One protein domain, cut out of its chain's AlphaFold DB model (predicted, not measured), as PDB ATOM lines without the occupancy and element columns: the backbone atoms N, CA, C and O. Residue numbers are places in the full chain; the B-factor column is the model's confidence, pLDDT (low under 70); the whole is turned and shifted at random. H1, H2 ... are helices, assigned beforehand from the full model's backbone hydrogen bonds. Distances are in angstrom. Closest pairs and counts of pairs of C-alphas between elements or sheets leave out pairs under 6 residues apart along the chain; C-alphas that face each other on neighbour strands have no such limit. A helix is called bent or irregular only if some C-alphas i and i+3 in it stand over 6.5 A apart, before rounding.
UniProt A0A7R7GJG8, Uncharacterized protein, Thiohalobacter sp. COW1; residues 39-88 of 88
ATOM      1  N   TYR A  39      28.102  38.596 -46.350       65.31
ATOM      2  CA  TYR A  39      27.821  37.838 -45.126       65.31
ATOM      3  C   TYR A  39      26.463  38.152 -44.472       65.31
ATOM      4  O   TYR A  39      26.005  37.396 -43.620       65.31
ATOM      5  N   LEU A  40      25.781  39.232 -44.876       72.44
ATOM      6  CA  LEU A  40      24.455  39.598 -44.367       72.44
ATOM      7  C   LEU A  40      23.317  39.017 -45.204       72.44
ATOM      8  O   LEU A  40      22.162  39.203 -44.837       72.44
ATOM      9  N   TYR A  41      23.593  38.328 -46.317       74.94
ATOM     10  CA  TYR A  41      22.542  37.838 -47.215       74.94
ATOM     11  C   TYR A  41      21.469  37.028 -46.469       74.94
ATOM     12  O   TYR A  41      20.287  37.354 -46.564       74.94
ATOM     13  N   LEU A  42      21.867  36.037 -45.661       74.56
ATOM     14  CA  LEU A  42      20.927  35.243 -44.859       74.56
ATOM     15  C   LEU A  42      20.251  36.061 -43.748       74.56
ATOM     16  O   LEU A  42      19.065  35.867 -43.494       74.56
ATOM     17  N   LEU A  43      20.956  37.017 -43.133       82.75
ATOM     18  CA  LEU A  43      20.367  37.920 -42.136       82.75
ATOM     19  C   LEU A  43      19.290  38.822 -42.760       82.75
ATOM     20  O   LEU A  43      18.220  39.004 -42.185       82.75
ATOM     21  N   ASN A  44      19.508  39.289 -43.988       83.62
ATOM     22  CA  ASN A  44      18.528  40.055 -44.751       83.62
ATOM     23  C   ASN A  44      17.296  39.222 -45.133       83.62
ATOM     24  O   ASN A  44      16.215  39.790 -45.291       83.62
ATOM     25  N   LYS A  45      17.421  37.891 -45.244       84.38
ATOM     26  CA  LYS A  45      16.297  36.972 -45.495       84.38
ATOM     27  C   LYS A  45      15.407  36.734 -44.275       84.38
ATOM     28  O   LYS A  45      14.291  36.255 -44.443       84.38
ATOM     29  N   LEU A  46      15.815  37.135 -43.067       88.75
ATOM     30  CA  LEU A  46      14.968  37.025 -41.868       88.75
ATOM     31  C   LEU A  46      13.652  37.810 -41.993       88.75
ATOM     32  O   LEU A  46      12.646  37.431 -41.389       88.75
ATOM     33  N   LYS A  47      13.638  38.896 -42.777       88.00
ATOM     34  CA  LYS A  47      12.415  39.668 -43.050       88.00
ATOM     35  C   LYS A  47      11.405  38.893 -43.905       88.00
ATOM     36  O   LYS A  47      10.211  39.139 -43.788       88.00
ATOM     37  N   ASP A  48      11.894  37.953 -44.715       92.19
ATOM     38  CA  ASP A  48      11.088  37.114 -45.604       92.19
ATOM     39  C   ASP A  48      10.526  35.883 -44.850       92.19
ATOM     40  O   ASP A  48       9.640  35.190 -45.346       92.19
ATOM     41  N   MET A  49      11.024  35.603 -43.636       92.31
ATOM     42  CA  MET A  49      10.580  34.501 -42.777       92.31
ATOM     43  C   MET A  49       9.311  34.845 -41.979       92.31
ATOM     44  O   MET A  49       9.104  35.987 -41.547       92.31
ATOM     45  N   THR A  50       8.491  33.829 -41.688       94.75
ATOM     46  CA  THR A  50       7.396  33.958 -40.712       94.75
ATOM     47  C   THR A  50       7.960  34.173 -39.301       94.75
ATOM     48  O   THR A  50       9.133  33.876 -39.044       94.75
ATOM     49  N   PRO A  51       7.163  34.679 -38.342       94.56
ATOM     50  CA  PRO A  51       7.613  34.809 -36.957       94.56
ATOM     51  C   PRO A  51       8.146  33.496 -36.362       94.56
ATOM     52  O   PRO A  51       9.110  33.514 -35.601       94.56
ATOM     53  N   GLU A  52       7.561  32.357 -36.726       94.81
ATOM     54  CA  GLU A  52       7.931  31.023 -36.247       94.81
ATOM     55  C   GLU A  52       9.326  30.624 -36.729       94.81
ATOM     56  O   GLU A  52      10.181  30.262 -35.920       94.81
ATOM     57  N   THR A  53       9.581  30.729 -38.034       92.12
ATOM     58  CA  THR A  53      10.869  30.342 -38.625       92.12
ATOM     59  C   THR A  53      11.972  31.331 -38.265       92.12
ATOM     60  O   THR A  53      13.095  30.920 -37.980       92.12
ATOM     61  N   ARG A  54      11.642  32.622 -38.130       94.75
ATOM     62  CA  ARG A  54      12.574  33.632 -37.615       94.75
ATOM     63  C   ARG A  54      12.979  33.365 -36.160       94.75
ATOM     64  O   ARG A  54      14.154  33.498 -35.832       94.75
ATOM     65  N   ARG A  55      12.051  32.927 -35.294       94.62
ATOM     66  CA  ARG A  55      12.388  32.500 -33.918       94.62
ATOM     67  C   ARG A  55      13.350  31.310 -33.906       94.62
ATOM     68  O   ARG A  55      14.270  31.297 -33.093       94.62
ATOM     69  N   LEU A  56      13.164  30.328 -34.794       94.81
ATOM     70  CA  LEU A  56      14.098  29.203 -34.926       94.81
ATOM     71  C   LEU A  56      15.487  29.670 -35.374       94.81
ATOM     72  O   LEU A  56      16.475  29.244 -34.784       94.81
ATOM     73  N   ALA A  57      15.568  30.590 -36.341       93.31
ATOM     74  CA  ALA A  57      16.838  31.154 -36.790       93.31
ATOM     75  C   ALA A  57      17.622  31.812 -35.639       93.31
ATOM     76  O   ALA A  57      18.804  31.526 -35.471       93.31
ATOM     77  N   TYR A  58      16.965  32.617 -34.794       94.25
ATOM     78  CA  TYR A  58      17.616  33.220 -33.623       94.25
ATOM     79  C   TYR A  58      18.112  32.181 -32.617       94.25
ATOM     80  O   TYR A  58      19.224  32.298 -32.113       94.25
ATOM     81  N   ARG A  59      17.328  31.129 -32.356       95.94
ATOM     82  CA  ARG A  59      17.748  30.054 -31.445       95.94
ATOM     83  C   ARG A  59      18.921  29.238 -31.991       95.94
ATOM     84  O   ARG A  59      19.755  28.806 -31.207       95.94
ATOM     85  N   LEU A  60      19.004  29.043 -33.308       94.81
ATOM     86  CA  LEU A  60      20.156  28.396 -33.943       94.81
ATOM     87  C   LEU A  60      21.415  29.269 -33.855       94.81
ATOM     88  O   LEU A  60      22.492  28.739 -33.596       94.81
ATOM     89  N   MET A  61      21.287  30.591 -34.022       93.56
ATOM     90  CA  MET A  61      22.400  31.535 -33.828       93.56
ATOM     91  C   MET A  61      22.892  31.539 -32.377       93.56
ATOM     92  O   MET A  61      24.097  31.515 -32.150       93.56
ATOM     93  N   GLU A  62      21.975  31.506 -31.407       95.94
ATOM     94  CA  GLU A  62      22.311  31.393 -29.983       95.94
ATOM     95  C   GLU A  62      23.023  30.066 -29.679       95.94
ATOM     96  O   GLU A  62      24.077  30.055 -29.049       95.94
ATOM     97  N   LEU A  63      22.508  28.943 -30.195       95.62
ATOM     98  CA  LEU A  63      23.151  27.636 -30.039       95.62
ATOM     99  C   LEU A  63      24.563  27.618 -30.648       95.62
ATOM    100  O   LEU A  63      25.480  27.059 -30.054       95.62
ATOM    101  N   MET A  64      24.761  28.259 -31.803       94.75
ATOM    102  CA  MET A  64      26.084  28.431 -32.411       94.75
ATOM    103  C   MET A  64      27.004  29.303 -31.542       94.75
ATOM    104  O   MET A  64      28.163  28.955 -31.349       94.75
ATOM    105  N   ALA A  65      26.506  30.408 -30.980       93.75
ATOM    106  CA  ALA A  65      27.288  31.274 -30.092       93.75
ATOM    107  C   ALA A  65      27.749  30.551 -28.811       93.75
ATOM    108  O   ALA A  65      28.803  30.870 -28.267       93.75
ATOM    109  N   GLN A  66      26.993  29.544 -28.368       96.44
ATOM    110  CA  GLN A  66      27.342  28.651 -27.258       96.44
ATOM    111  C   GLN A  66      28.277  27.492 -27.669       96.44
ATOM    112  O   GLN A  66      28.610  26.654 -26.833       96.44
ATOM    113  N   GLY A  67      28.694  27.417 -28.939       94.94
ATOM    114  CA  GLY A  67      29.565  26.361 -29.470       94.94
ATOM    115  C   GLY A  67      28.833  25.080 -29.886       94.94
ATOM    116  O   GLY A  67      29.466  24.067 -30.180       94.94
ATOM    117  N   GLY A  68      27.498  25.085 -29.949       95.81
ATOM    118  CA  GLY A  68      26.707  23.912 -30.336       95.81
ATOM    119  C   GLY A  68      27.059  23.380 -31.728       95.81
ATOM    120  O   GLY A  68      27.062  22.169 -31.942       95.81
ATOM    121  N   ASN A  69      27.451  24.264 -32.648       94.88
ATOM    122  CA  ASN A  69      27.892  23.921 -34.002       94.88
ATOM    123  C   ASN A  69      29.224  23.157 -34.071       94.88
ATOM    124  O   ASN A  69      29.569  22.619 -35.123       94.88
ATOM    125  N   GLU A  70      29.966  23.086 -32.969       95.75
ATOM    126  CA  GLU A  70      31.221  22.338 -32.877       95.75
ATOM    127  C   GLU A  70      30.996  20.890 -32.402       95.75
ATOM    128  O   GLU A  70      31.890  20.044 -32.512       95.75
ATOM    129  N   THR A  71      29.788  20.574 -31.919       97.06
ATOM    130  CA  THR A  71      29.441  19.265 -31.353       97.06
ATOM    131  C   THR A  71      29.260  18.179 -32.419       97.06
ATOM    132  O   THR A  71      28.990  18.440 -33.594       97.06
ATOM    133  N   GLY A  72      29.389  16.914 -32.000       95.94
ATOM    134  CA  GLY A  72      29.068  15.764 -32.851       95.94
ATOM    135  C   GLY A  72      27.577  15.677 -33.192       95.94
ATOM    136  O   GLY A  72      27.241  15.394 -34.337       95.94
ATOM    137  N   GLU A  73      26.704  15.992 -32.231       97.19
ATOM    138  CA  GLU A  73      25.245  15.989 -32.409       97.19
ATOM    139  C   GLU A  73      24.814  16.952 -33.516       97.19
ATOM    140  O   GLU A  73      24.083  16.557 -34.420       97.19
ATOM    141  N   TRP A  74      25.362  18.172 -33.529       96.06
ATOM    142  CA  TRP A  74      25.106  19.134 -34.599       96.06
ATOM    143  C   TRP A  74      25.446  18.573 -35.980       96.06
ATOM    144  O   TRP A  74      24.648  18.688 -36.909       96.06
ATOM    145  N   LYS A  75      26.614  17.935 -36.128       95.19
ATOM    146  CA  LYS A  75      27.039  17.344 -37.409       95.19
ATOM    147  C   LYS A  75      26.082  16.242 -37.859       95.19
ATOM    148  O   LYS A  75      25.723  16.208 -39.034       95.19
ATOM    149  N   THR A  76      25.656  15.375 -36.940       97.75
ATOM    150  CA  THR A  76      24.688  14.309 -37.226       97.75
ATOM    151  C   THR A  76      23.342  14.884 -37.658       97.75
ATOM    152  O   THR A  76      22.859  14.543 -38.733       97.75
ATOM    153  N   THR A  77      22.771  15.809 -36.884       97.62
ATOM    154  CA  THR A  77      21.468  16.415 -37.190       97.62
ATOM    155  C   THR A  77      21.485  17.191 -38.508       97.62
ATOM    156  O   THR A  77      20.543  17.091 -39.291       97.62
ATOM    157  N   VAL A  78      22.554  17.938 -38.801       96.38
ATOM    158  CA  VAL A  78      22.688  18.639 -40.089       96.38
ATOM    159  C   VAL A  78      22.743  17.642 -41.247       96.38
ATOM    160  O   VAL A  78      22.025  17.834 -42.223       96.38
ATOM    161  N   ALA A  79      23.514  16.557 -41.129       94.69
ATOM    162  CA  ALA A  79      23.587  15.533 -42.171       94.69
ATOM    163  C   ALA A  79      22.228  14.851 -42.423       94.69
ATOM    164  O   ALA A  79      21.868  14.588 -43.572       94.69
ATOM    165  N   GLU A  80      21.445  14.599 -41.371       97.31
ATOM    166  CA  GLU A  80      20.081  14.072 -41.488       97.31
ATOM    167  C   GLU A  80      19.154  15.045 -42.229       97.31
ATOM    168  O   GLU A  80      18.428  14.635 -43.135       97.31
ATOM    169  N   ILE A  81      19.203  16.337 -41.895       96.38
ATOM    170  CA  ILE A  81      18.414  17.375 -42.573       96.38
ATOM    171  C   ILE A  81      18.832  17.505 -44.044       96.38
ATOM    172  O   ILE A  81      17.973  17.585 -44.922       96.38
ATOM    173  N   GLU A  82      20.134  17.495 -44.338       94.69
ATOM    174  CA  GLU A  82      20.651  17.524 -45.713       94.69
ATOM    175  C   GLU A  82      20.154  16.330 -46.533       94.69
ATOM    176  O   GLU A  82      19.789  16.485 -47.700       94.69
ATOM    177  N   GLU A  83      20.105  15.140 -45.932       96.44
ATOM    178  CA  GLU A  83      19.566  13.938 -46.566       96.44
ATOM    179  C   GLU A  83      18.066  14.067 -46.854       96.44
ATOM    180  O   GLU A  83      17.619  13.706 -47.944       96.44
ATOM    181  N   MET A  84      17.292  14.610 -45.907       97.25
ATOM    182  CA  MET A  84      15.863  14.880 -46.101       97.25
ATOM    183  C   MET A  84      15.634  15.859 -47.254       97.25
ATOM    184  O   MET A  84      14.786  15.601 -48.103       97.25
ATOM    185  N   ILE A  85      16.415  16.943 -47.323       93.19
ATOM    186  CA  ILE A  85      16.327  17.938 -48.402       93.19
ATOM    187  C   ILE A  85      16.718  17.328 -49.750       93.19
ATOM    188  O   ILE A  85      16.101  17.645 -50.756       93.19
ATOM    189  N   ARG A  86      17.732  16.455 -49.797       90.75
ATOM    190  CA  ARG A  86      18.173  15.823 -51.052       90.75
ATOM    191  C   ARG A  86      17.152  14.830 -51.609       90.75
ATOM    192  O   ARG A  86      17.115  14.614 -52.818       90.75
ATOM    193  N   LYS A  87      16.398  14.170 -50.727       90.50
ATOM    194  CA  LYS A  87      15.392  13.157 -51.077       90.50
ATOM    195  C   LYS A  87      13.994  13.727 -51.329       90.50
ATOM    196  O   LYS A  87      13.174  13.001 -51.891       90.50
ATOM    197  N   GLY A  88      13.718  14.943 -50.860       70.81
ATOM    198  CA  GLY A  88      12.465  15.669 -51.093       70.81
ATOM    199  C   GLY A  88      12.468  16.396 -52.427       70.81
ATOM    200  O   GLY A  88      11.406  16.375 -53.084       70.81
TER     201      GLY A  88
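This is residues 39 to 88 of the 88 residues of an uncharacterized protein of Thiohalobacter sp. COW1 (UniProt A0A7R7GJG8). What shape does the printed part make? It is a loose, open zigzag of three helices: H1 leads into H2, which runs back close to it, and H2 and H3 make an open V with residues 66 to 71 at its closed end. Which part sticks out? Residues 79 to 88, of which 79 to 87 belong to H3, stand free as the far end of one arm of the V. What is it made of, and how large is it? The printed part has 50 residues with three named helices, in the order H1, H2, H3, and no named strand, and its class is all helix. It is loose, with a radius of gyration of the C-alphas of 12.5 A, and the C-alphas span 31 by 29 by 22 A.

Where does the first helix run? H1 is residues 39 to 48, from C-alpha 39 at (27.821, 37.838, -45.126), and measures 16.8 A from first to last C-alpha. It is irregular, with C-alphas 39 and 42 at 7.4 A, where a regular helix has about 5 A. What follows it? H2 is residues 51 to 65, from C-alpha 51 at (7.613, 34.809, -36.957), and measures 21.1 A. Where does the last helix end? H3, the longest helix by residues, is residues 72 to 87 and measures 22.9 A, ending with C-alpha 87 at (15.392, 13.157, -51.077).

How does H1 stand to H2? They are close but not clearly touching, with 2 pairs of C-alphas within 8 A; the closest are those of Leu 46 and Arg 54, 5.9 A apart. They run opposite ways at a shallow tilt of 28 degrees, though the line of H1 is a rough one. Where is H3? It is apart from H1 and also apart from H2, with no C-alpha of either within 8 A of it. What do the backbone N and O atoms show? In H2 and H3 every O i to N i+4 pair is within hydrogen-bond range. In H1 2 of 6 such pairs are within range, beside 5 of 7 O i to N i+3 pairs.

How far does it reach? The two C-alphas farthest apart are those of Gln 66 and Gly 88, at 31.0 A, and Gly 88 is the chain's last residue. Is it cut, and are the links long? The printed part has no cut. The link from H1 to H2 is tight, with 2 residues, and that from H2 to H3 is short, with 6. Where is confidence low? The mean pLDDT of the printed part is 91.7, and residue 39 alone is under 70; H1 has a mean of 81.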